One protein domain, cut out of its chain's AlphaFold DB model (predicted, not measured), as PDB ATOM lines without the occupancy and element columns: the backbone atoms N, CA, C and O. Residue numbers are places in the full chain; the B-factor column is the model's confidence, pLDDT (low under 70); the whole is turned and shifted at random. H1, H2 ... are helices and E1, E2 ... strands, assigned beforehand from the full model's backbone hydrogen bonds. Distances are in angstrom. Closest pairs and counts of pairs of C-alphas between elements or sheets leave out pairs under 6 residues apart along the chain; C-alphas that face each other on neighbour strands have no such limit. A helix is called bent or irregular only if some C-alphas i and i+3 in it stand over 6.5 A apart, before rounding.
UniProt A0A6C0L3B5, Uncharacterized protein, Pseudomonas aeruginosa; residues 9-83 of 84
ATOM      1  N   MET A   9      68.438  92.989  82.955       81.69
ATOM      2  CA  MET A   9      69.050  94.185  83.524       81.69
ATOM      3  C   MET A   9      69.120  95.312  82.491       81.69
ATOM      4  O   MET A   9      69.561  95.139  81.350       81.69
ATOM      5  N   THR A  10      68.731  96.509  82.930       86.81
ATOM      6  CA  THR A  10      68.957  97.752  82.193       86.81
ATOM      7  C   THR A  10      69.843  98.675  83.006       86.81
ATOM      8  O   THR A  10      69.570  98.882  84.187       86.81
ATOM      9  N   ALA A  11      70.837  99.277  82.365       86.50
ATOM     10  CA  ALA A  11      71.717 100.259  82.977       86.50
ATOM     11  C   ALA A  11      71.680 101.570  82.188       86.50
ATOM     12  O   ALA A  11      71.554 101.568  80.962       86.50
ATOM     13  N   THR A  12      71.804 102.692  82.891       88.50
ATOM     14  CA  THR A  12      71.967 104.006  82.262       88.50
ATOM     15  C   THR A  12      73.431 104.408  82.348       88.50
ATOM     16  O   THR A  12      73.986 104.511  83.441       88.50
ATOM     17  N   VAL A  13      74.060 104.642  81.197       88.75
ATOM     18  CA  VAL A  13      75.458 105.064  81.084       88.75
ATOM     19  C   VAL A  13      75.500 106.486  80.545       88.75
ATOM     20  O   VAL A  13      75.025 106.749  79.442       88.75
ATOM     21  N   PHE A  14      76.080 107.409  81.309       89.50
ATOM     22  CA  PHE A  14      76.304 108.773  80.837       89.50
ATOM     23  C   PHE A  14      77.614 108.862  80.055       89.50
ATOM     24  O   PHE A  14      78.671 108.574  80.609       89.50
ATOM     25  N   VAL A  15      77.580 109.293  78.798       90.00
ATOM     26  CA  VAL A  15      78.781 109.422  77.965       90.00
ATOM     27  C   VAL A  15      79.025 110.882  77.607       90.00
ATOM     28  O   VAL A  15      78.165 111.555  77.044       90.00
ATOM     29  N   GLU A  16      80.225 111.376  77.909       90.12
ATOM     30  CA  GLU A  16      80.637 112.725  77.521       90.12
ATOM     31  C   GLU A  16      80.738 112.870  75.996       90.12
ATOM     32  O   GLU A  16      81.162 111.952  75.291       90.12
ATOM     33  N   GLU A  17      80.445 114.065  75.483       88.06
ATOM     34  CA  GLU A  17      80.442 114.363  74.045       88.06
ATOM     35  C   GLU A  17      81.776 114.038  73.359       88.06
ATOM     36  O   GLU A  17      81.804 113.449  72.279       88.06
ATOM     37  N   GLY A  18      82.903 114.311  74.024       87.69
ATOM     38  CA  GLY A  18      84.226 113.959  73.505       87.69
ATOM     39  C   GLY A  18      84.480 112.448  73.426       87.69
ATOM     40  O   GLY A  18      85.200 111.992  72.536       87.69
ATOM     41  N   ALA A  19      83.896 111.657  74.331       86.62
ATOM     42  CA  ALA A  19      83.997 110.200  74.304       86.62
ATOM     43  C   ALA A  19      83.068 109.598  73.240       86.62
ATOM     44  O   ALA A  19      83.501 108.715  72.499       86.62
ATOM     45  N   ALA A  20      81.845 110.121  73.109       86.94
ATOM     46  CA  ALA A  20      80.897 109.722  72.071       86.94
ATOM     47  C   ALA A  20      81.418 110.059  70.665       86.94
ATOM     48  O   ALA A  20      81.445 109.195  69.792       86.94
ATOM     49  N   GLY A  21      81.939 111.273  70.456       89.19
ATOM     50  CA  GLY A  21      82.538 111.674  69.180       89.19
ATOM     51  C   GLY A  21      83.750 110.817  68.811       89.19
ATOM     52  O   GLY A  21      83.917 110.419  67.659       89.19
ATOM     53  N   MET A  22      84.567 110.455  69.800       92.06
ATOM     54  CA  MET A  22      85.670 109.520  69.612       92.06
ATOM     55  C   MET A  22      85.165 108.121  69.220       92.06
ATOM     56  O   MET A  22      85.614 107.587  68.210       92.06
ATOM     57  N   ALA A  23      84.196 107.558  69.944       89.75
ATOM     58  CA  ALA A  23      83.598 106.263  69.620       89.75
ATOM     59  C   ALA A  23      82.996 106.246  68.201       89.75
ATOM     60  O   ALA A  23      83.255 105.318  67.430       89.75
ATOM     61  N   TYR A  24      82.280 107.309  67.826       91.50
ATOM     62  CA  TYR A  24      81.707 107.497  66.495       91.50
ATOM     63  C   TYR A  24      82.776 107.486  65.394       91.50
ATOM     64  O   TYR A  24      82.650 106.724  64.435       91.50
ATOM     65  N   MET A  25      83.864 108.255  65.557       90.62
ATOM     66  CA  MET A  25      84.965 108.321  64.580       90.62
ATOM     67  C   MET A  25      85.590 106.954  64.276       90.62
ATOM     68  O   MET A  25      86.047 106.727  63.159       90.62
ATOM     69  N   TYR A  26      85.599 106.044  65.252       90.19
ATOM     70  CA  TYR A  26      86.165 104.702  65.098       90.19
ATOM     71  C   TYR A  26      85.110 103.613  64.850       90.19
ATOM     72  O   TYR A  26      85.450 102.434  64.870       90.19
ATOM     73  N   GLY A  27      83.852 103.978  64.573       85.50
ATOM     74  CA  GLY A  27      82.814 103.051  64.100       85.50
ATOM     75  C   GLY A  27      81.827 102.545  65.160       85.50
ATOM     76  O   GLY A  27      80.997 101.687  64.853       85.50
ATOM     77  N   ALA A  28      81.862 103.072  66.384       87.69
ATOM     78  CA  ALA A  28      80.907 102.780  67.458       87.69
ATOM     79  C   ALA A  28      79.827 103.876  67.571       87.69
ATOM     80  O   ALA A  28      79.696 104.539  68.595       87.69
ATOM     81  N   ALA A  29      79.044 104.054  66.500       84.69
ATOM     82  CA  ALA A  29      77.982 105.066  66.410       84.69
ATOM     83  C   ALA A  29      76.774 104.826  67.340       84.69
ATOM     84  O   ALA A  29      75.946 105.716  67.511       84.69
ATOM     85  N   ASP A  30      76.681 103.640  67.946       84.12
ATOM     86  CA  ASP A  30      75.626 103.295  68.907       84.12
ATOM     87  C   ASP A  30      75.787 104.056  70.238       84.12
ATOM     88  O   ASP A  30      74.854 104.123  71.030       84.12
ATOM     89  N   VAL A  31      76.963 104.648  70.477       85.69
ATOM     90  CA  VAL A  31      77.247 105.473  71.653       85.69
ATOM     91  C   VAL A  31      76.833 106.914  71.375       85.69
ATOM     92  O   VAL A  31      77.509 107.625  70.628       85.69
ATOM     93  N   GLN A  32      75.742 107.355  71.996       87.69
ATOM     94  CA  GLN A  32      75.285 108.738  71.904       87.69
ATOM     95  C   GLN A  32      75.868 109.583  73.046       87.69
ATOM     96  O   GLN A  32      76.145 109.056  74.126       87.69
ATOM     97  N   PRO A  33      76.075 110.893  72.850       89.88
ATOM     98  CA  PRO A  33      76.383 111.790  73.957       89.88
ATOM     99  C   PRO A  33      75.194 111.873  74.930       89.88
ATOM    100  O   PRO A  33      74.037 111.877  74.514       89.88
ATOM    101  N   GLY A  34      75.480 111.972  76.229       91.00
ATOM    102  CA  GLY A  34      74.470 112.037  77.286       91.00
ATOM    103  C   GLY A  34      74.078 110.666  77.841       91.00
ATOM    104  O   GLY A  34      74.901 109.754  77.930       91.00
ATOM    105  N   GLU A  35      72.829 110.530  78.281       89.31
ATOM    106  CA  GLU A  35      72.331 109.310  78.923       89.31
ATOM    107  C   GLU A  35      71.957 108.235  77.896       89.31
ATOM    108  O   GLU A  35      71.046 108.407  77.088       89.31
ATOM    109  N   ASN A  36      72.630 107.088  77.971       88.75
ATOM    110  CA  ASN A  36      72.344 105.910  77.162       88.75
ATOM    111  C   ASN A  36      71.731 104.840  78.061       88.75
ATOM    112  O   ASN A  36      72.420 104.277  78.914       88.75
ATOM    113  N   LYS A  37      70.444 104.547  77.877       91.25
ATOM    114  CA  LYS A  37      69.796 103.420  78.550       91.25
ATOM    115  C   LYS A  37      70.013 102.161  77.721       91.25
ATOM    116  O   LYS A  37      69.485 102.059  76.619       91.25
ATOM    117  N   LEU A  38      70.773 101.221  78.265       89.50
ATOM    118  CA  LEU A  38      71.163  99.984  77.602       89.50
ATOM    119  C   LEU A  38      70.556  98.791  78.331       89.50
ATOM    120  O   LEU A  38      70.545  98.738  79.564       89.50
ATOM    121  N   ARG A  39      70.090  97.804  77.575       90.38
ATOM    122  CA  ARG A  39      69.863  96.442  78.067       90.38
ATOM    123  C   ARG A  39      71.190  95.700  78.135       90.38
ATOM    124  O   ARG A  39      72.128  96.023  77.408       90.38
ATOM    125  N   CYS A  40      71.248  94.656  78.950       87.44
ATOM    126  CA  CYS A  40      72.452  93.845  79.102       87.44
ATOM    127  C   CYS A  40      73.012  93.325  77.760       87.44
ATOM    128  O   CYS A  40      74.192  93.507  77.463       87.44
ATOM    129  N   ALA A  41      72.153  92.786  76.888       87.19
ATOM    130  CA  ALA A  41      72.556  92.313  75.560       87.19
ATOM    131  C   ALA A  41      73.154  93.425  74.672       87.19
ATOM    132  O   ALA A  41      74.111  93.189  73.934       87.19
ATOM    133  N   GLU A  42      72.616  94.644  74.762       88.88
ATOM    134  CA  GLU A  42      73.115  95.811  74.027       88.88
ATOM    135  C   GLU A  42      74.470  96.260  74.583       88.88
ATOM    136  O   GLU A  42      75.395  96.521  73.813       88.88
ATOM    137  N   GLY A  43      74.621  96.265  75.912       88.94
ATOM    138  CA  GLY A  43      75.889  96.527  76.592       88.94
ATOM    139  C   GLY A  43      76.986  95.540  76.184       88.94
ATOM    140  O   GLY A  43      78.080  95.960  75.808       88.94
ATOM    141  N   LEU A  44      76.683  94.238  76.163       89.44
ATOM    142  CA  LEU A  44      77.604  93.189  75.708       89.44
ATOM    143  C   LEU A  44      78.015  93.370  74.245       89.44
ATOM    144  O   LEU A  44      79.203  93.309  73.914       89.44
ATOM    145  N   ALA A  45      77.043  93.595  73.359       90.06
ATOM    146  CA  ALA A  45      77.308  93.818  71.941       90.06
ATOM    147  C   ALA A  45      78.200  95.050  71.732       90.06
ATOM    148  O   ALA A  45      79.149  95.005  70.942       90.06
ATOM    149  N   LEU A  46      77.941  96.121  72.485       90.75
ATOM    150  CA  LEU A  46      78.717  97.348  72.440       90.75
ATOM    151  C   LEU A  46      80.150  97.137  72.943       90.75
ATOM    152  O   LEU A  46      81.089  97.557  72.271       90.75
ATOM    153  N   ILE A  47      80.347  96.440  74.065       91.88
ATOM    154  CA  ILE A  47      81.688  96.150  74.591       91.88
ATOM    155  C   ILE A  47      82.494  95.311  73.595       91.88
ATOM    156  O   ILE A  47      83.611  95.685  73.246       91.88
ATOM    157  N   ARG A  48      81.906  94.242  73.044       91.31
ATOM    158  CA  ARG A  48      82.572  93.409  72.023       91.31
ATOM    159  C   ARG A  48      82.934  94.208  70.773       91.31
ATOM    160  O   ARG A  48      83.995  94.003  70.178       91.31
ATOM    161  N   LYS A  49      82.064  95.139  70.370       91.44
ATOM    162  CA  LYS A  49      82.332  96.066  69.269       91.44
ATOM    163  C   LYS A  49      83.501  96.993  69.603       91.44
ATOM    164  O   LYS A  49      84.388  97.155  68.767       91.44
ATOM    165  N   LEU A  50      83.545  97.548  70.815       91.50
ATOM    166  CA  LEU A  50      84.647  98.396  71.266       91.50
ATOM    167  C   LEU A  50      85.980  97.632  71.314       91.50
ATOM    168  O   LEU A  50      86.993  98.141  70.834       91.50
ATOM    169  N   ASP A  51      85.987  96.403  71.826       92.44
ATOM    170  CA  ASP A  51      87.193  95.572  71.918       92.44
ATOM    171  C   ASP A  51      87.738  95.227  70.519       92.44
ATOM    172  O   ASP A  51      88.938  95.356  70.260       92.44
ATOM    173  N   ARG A  52      86.857  94.899  69.561       92.62
ATOM    174  CA  ARG A  52      87.245  94.659  68.158       92.62
ATOM    175  C   ARG A  52      87.837  95.902  67.489       92.62
ATOM    176  O   ARG A  52      88.789  95.792  66.717       92.62
ATOM    177  N   LEU A  53      87.261  97.075  67.744       92.38
ATOM    178  CA  LEU A  53      87.672  98.329  67.109       92.38
ATOM    179  C   LEU A  53      88.941  98.927  67.732       92.38
ATOM    180  O   LEU A  53      89.619  99.711  67.070       92.38
ATOM    181  N   GLN A  54      89.325  98.514  68.948       91.44
ATOM    182  CA  GLN A  54      90.507  99.026  69.652       91.44
ATOM    183  C   GLN A  54      91.796  98.947  68.814       91.44
ATOM    184  O   GLN A  54      92.655  99.826  68.926       91.44
ATOM    185  N   ALA A  55      91.935  97.933  67.953       90.69
ATOM    186  CA  ALA A  55      93.092  97.779  67.068       90.69
ATOM    187  C   ALA A  55      93.270  98.953  66.083       90.69
ATOM    188  O   ALA A  55      94.399  99.273  65.716       90.69
ATOM    189  N   GLY A  56      92.174  99.611  65.686       90.00
ATOM    190  CA  GLY A  56      92.181 100.792  64.813       90.00
ATOM    191  C   GLY A  56      92.344 102.122  65.556       90.00
ATOM    192  O   GLY A  56      92.509 103.163  64.924       90.00
ATOM    193  N   VAL A  57      92.312 102.107  66.891       92.31
ATOM    194  CA  VAL A  57      92.378 103.317  67.713       92.31
ATOM    195  C   VAL A  57      93.845 103.682  67.980       92.31
ATOM    196  O   VAL A  57      94.623 102.830  68.418       92.31
ATOM    197  N   PRO A  58      94.258 104.948  67.790       93.06
ATOM    198  CA  PRO A  58      95.594 105.414  68.145       93.06
ATOM    199  C   PRO A  58      95.938 105.180  69.622       93.06
ATOM    200  O   PRO A  58      95.129 105.441  70.516       93.06
ATOM    201  N   LYS A  59      97.186 104.783  69.906       92.81
ATOM    202  CA  LYS A  59      97.646 104.440  71.269       92.81
ATOM    203  C   LYS A  59      97.407 105.542  72.308       92.81
ATOM    204  O   LYS A  59      97.078 105.240  73.450       92.81
ATOM    205  N   HIS A  60      97.526 106.815  71.924       92.38
ATOM    206  CA  HIS A  60      97.293 107.945  72.833       92.38
ATOM    207  C   HIS A  60      95.823 108.067  73.283       92.38
ATOM    208  O   HIS A  60      95.551 108.638  74.338       92.38
ATOM    209  N   LEU A  61      94.876 107.490  72.530       92.38
ATOM    210  CA  LEU A  61      93.452 107.441  72.874       92.38
ATOM    211  C   LEU A  61      93.054 106.162  73.614       92.38
ATOM    212  O   LEU A  61      91.965 106.120  74.179       92.38
ATOM    213  N   HIS A  62      93.920 105.143  73.695       93.00
ATOM    214  CA  HIS A  62      93.591 103.862  74.343       93.00
ATOM    215  C   HIS A  62      93.144 104.015  75.795       93.00
ATOM    216  O   HIS A  62      92.310 103.242  76.254       93.00
ATOM    217  N   LYS A  63      93.670 105.011  76.522       93.38
ATOM    218  CA  LYS A  63      93.229 105.292  77.895       93.38
ATOM    219  C   LYS A  63      91.765 105.742  77.931       93.38
ATOM    220  O   LYS A  63      91.008 105.250  78.758       93.38
ATOM    221  N   LYS A  64      91.366 106.637  77.019       91.38
ATOM    222  CA  LYS A  64      89.976 107.105  76.891       91.38
ATOM    223  C   LYS A  64      89.060 105.996  76.366       91.38
ATOM    224  O   LYS A  64      87.965 105.826  76.883       91.38
ATOM    225  N   TRP A  65      89.541 105.198  75.411       93.31
ATOM    226  CA  TRP A  65      88.829 104.031  74.882       93.31
ATOM    227  C   TRP A  65      88.498 103.014  75.976       93.31
ATOM    228  O   TRP A  65      87.345 102.635  76.158       93.31
ATOM    229  N   ARG A  66      89.511 102.625  76.761       92.62
ATOM    230  CA  ARG A  66      89.335 101.711  77.893       92.62
ATOM    231  C   ARG A  66      88.431 102.293  78.971       92.62
ATOM    232  O   ARG A  66      87.650 101.546  79.542       92.62
ATOM    233  N   ALA A  67      88.503 103.599  79.230       91.75
ATOM    234  CA  ALA A  67      87.599 104.249  80.173       91.75
ATOM    235  C   ALA A  67      86.132 104.107  79.736       91.75
ATOM    236  O   ALA A  67      85.316 103.677  80.543       91.75
ATOM    237  N   LEU A  68      85.821 104.361  78.458       91.25
ATOM    238  CA  LEU A  68      84.472 104.183  77.910       91.25
ATOM    239  C   LEU A  68      83.995 102.726  78.019       91.25
ATOM    240  O   LEU A  68      82.911 102.462  78.533       91.25
ATOM    241  N   ARG A  69      84.831 101.771  77.592       92.62
ATOM    242  CA  ARG A  69      84.537 100.332  77.686       92.62
ATOM    243  C   ARG A  69      84.263  99.901  79.128       92.62
ATOM    244  O   ARG A  69      83.294  99.195  79.393       92.62
ATOM    245  N   ASN A  70      85.095 100.346  80.067       91.25
ATOM    246  CA  ASN A  70      84.946 100.016  81.483       91.25
ATOM    247  C   ASN A  70      83.720 100.676  82.103       91.25
ATOM    248  O   ASN A  70      83.073 100.060  82.936       91.25
ATOM    249  N   GLN A  71      83.370 101.892  81.691       90.06
ATOM    250  CA  GLN A  71      82.180 102.571  82.184       90.06
ATOM    251  C   GLN A  71      80.903 101.791  81.849       90.06
ATOM    252  O   GLN A  71      80.034 101.649  82.706       90.06
ATOM    253  N   ILE A  72      80.819 101.232  80.637       89.06
ATOM    254  CA  ILE A  72      79.710 100.355  80.240       89.06
ATOM    255  C   ILE A  72      79.743  99.065  81.067       89.06
ATOM    256  O   ILE A  72      78.716  98.658  81.593       89.06
ATOM    257  N   CYS A  73      80.919  98.455  81.242       88.88
ATOM    258  CA  CYS A  73      81.073  97.235  82.039       88.88
ATOM    259  C   CYS A  73      80.616  97.432  83.497       88.88
ATOM    260  O   CYS A  73      79.807  96.662  84.004       88.88
ATOM    261  N   PHE A  74      81.071  98.504  84.153       88.12
ATOM    262  CA  PHE A  74      80.732  98.807  85.546       88.12
ATOM    263  C   PHE A  74      79.260  99.158  85.752       88.12
ATOM    264  O   PHE A  74      78.739  98.927  86.839       88.12
ATOM    265  N   ALA A  75      78.576  99.679  84.733       86.50
ATOM    266  CA  ALA A  75      77.156 100.000  84.831       86.50
ATOM    267  C   ALA A  75      76.269  98.753  85.006       86.50
ATOM    268  O   ALA A  75      75.188  98.854  85.581       86.50
ATOM    269  N   PHE A  76      76.733  97.589  84.540       83.19
ATOM    270  CA  PHE A  76      76.039  96.306  84.684       83.19
ATOM    271  C   PHE A  76      76.613  95.418  85.796       83.19
ATOM    272  O   PHE A  76      76.038  94.372  86.070       83.19
ATOM    273  N   GLY A  77      77.700  95.837  86.451       82.12
ATOM    274  CA  GLY A  77      78.290  95.107  87.573       82.12
ATOM    275  C   GLY A  77      79.239  93.962  87.176       82.12
ATOM    276  O   GLY A  77      79.606  93.817  86.006       82.12
ATOM    277  N   PRO A  78      79.697  93.169  88.162       79.44
ATOM    278  CA  PRO A  78      80.656  92.077  87.959       79.44
ATOM    279  C   PRO A  78      80.133  90.950  87.054       79.44
ATOM    280  O   PRO A  78      80.925  90.258  86.418       79.44
ATOM    281  N   GLU A  79      78.815  90.784  86.939       76.38
ATOM    282  CA  GLU A  79      78.180  89.805  86.051       76.38
ATOM    283  C   GLU A  79      78.522  90.072  84.578       76.38
ATOM    284  O   GLU A  79      78.714  89.143  83.795       76.38
ATOM    285  N   MET A  80      78.668  91.348  84.213       80.25
ATOM    286  CA  MET A  80      79.076  91.763  82.873       80.25
ATOM    287  C   MET A  80      80.537  91.421  82.591       80.25
ATOM    288  O   MET A  80      80.852  90.956  81.503       80.25
ATOM    289  N   GLU A  81      81.425  91.584  83.571       76.81
ATOM    290  CA  GLU A  81      82.842  91.234  83.421       76.81
ATOM    291  C   GLU A  81      83.048  89.725  83.235       76.81
ATOM    292  O   GLU A  81      83.905  89.320  82.456       76.81
ATOM    293  N   ALA A  82      82.215  88.894  83.870       75.50
ATOM    294  CA  ALA A  82      82.222  87.445  83.668       75.50
ATOM    295  C   ALA A  82      81.682  87.002  82.290       75.50
ATOM    296  O   ALA A  82      81.932  85.869  81.874       75.50
ATOM    297  N   ALA A  83      80.933  87.862  81.592       73.38
ATOM    298  CA  ALA A  83      80.256  87.550  80.329       73.38
ATOM    299  C   ALA A  83      81.002  88.033  79.062       73.38
ATOM    300  O   ALA A  83      80.589  87.699  77.939       73.38
TER     301      ALA A  83
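This is residues 9 to 83 of the 84 residues of an uncharacterized protein of Pseudomonas aeruginosa (UniProt A0A6C0L3B5). A long helical hairpin, H2 and H3 side by side, makes one layer, and over one side of it lie a two-stranded ribbon, E1 and E2, by the hairpin's open end and the short helix H1, which crosses H3. The small last helix H4 folds back at the open end, near where H2 begins. The printed part has 75 residues with four named helices and two named strands, in the order E1, H1, E2, H2, H3, H4; the sheet E1 - E2 is antiparallel and the class is mostly helix. The whole is compact, with a radius of gyration of the C-alphas of 11.4 A and spans of 32 by 25 by 17 A.

Start with E1, residues 10 to 15, and E2, residues 34 to 39, antiparallel neighbours at 153 degrees. Look for N 13 and O 36, 2.8 A apart, and N 11 and O 38, 2.9 A apart, both within hydrogen-bond range. From E1 go to H3, residues 59 to 76: their closest C-alphas, of Ala 11 and Ala 75, are 5.8 A apart. E2 and H3 are near each other, with 5 pairs of C-alphas within 10 A. H3 is the hub, touching three helices. It touches H2, residues 40 to 56, at a shallow tilt of 10 degrees, opposite ways, as a helical hairpin; the closest C-alphas, of Ile 47 and Arg 69, are 5.9 A apart. With residues 64 to 68 alone H3 touches H1, residues 17 to 25, about perpendicular, only just, at 72 degrees; the closest C-alphas, of Ala 19 and Leu 68, are 7.0 A apart. H1 and H2 are apart, only just, at 8.1 A. H4, residues 78 to 83, only just touches H2, with 3 pairs of C-alphas within 8 A, the closest those of Leu 44 and Met 80 at 7.5 A. H3 and H4 touch only at the corner, and only just, with 3 pairs; the closest C-alphas are those of Cys 73 and Met 80, 5.9 A apart. In H1 and H4 every O i to N i+4 pair is within hydrogen-bond range; in H2 11 of 13 are, in H3 11 of 14.

Find C-alpha 10 at (68.957, 97.752, 82.193), where E1 begins its 15.8 A; E2 spans 16.3 A and H1 12.1 A. H2 runs 25.3 A from C-alpha 40 at (72.452, 93.845, 79.102), and is irregular, only just: C-alphas 52 and 55 are 6.7 A apart. H3 runs 26.7 A and is irregular, with C-alphas 60 and 63 at 7.0 A. H4, 8.9 A, ends at C-alpha 83, (80.256, 87.550, 80.329).

The two C-alphas farthest apart are those of Met 9 and His 60, at 33.2 A. The printed part has no cut; no link is long, and H1 to E2, with 8 residues, is short while the others are tight. The mean pLDDT of the printed part is 88.6, H4 has a mean of 77, and no printed residue is under 70.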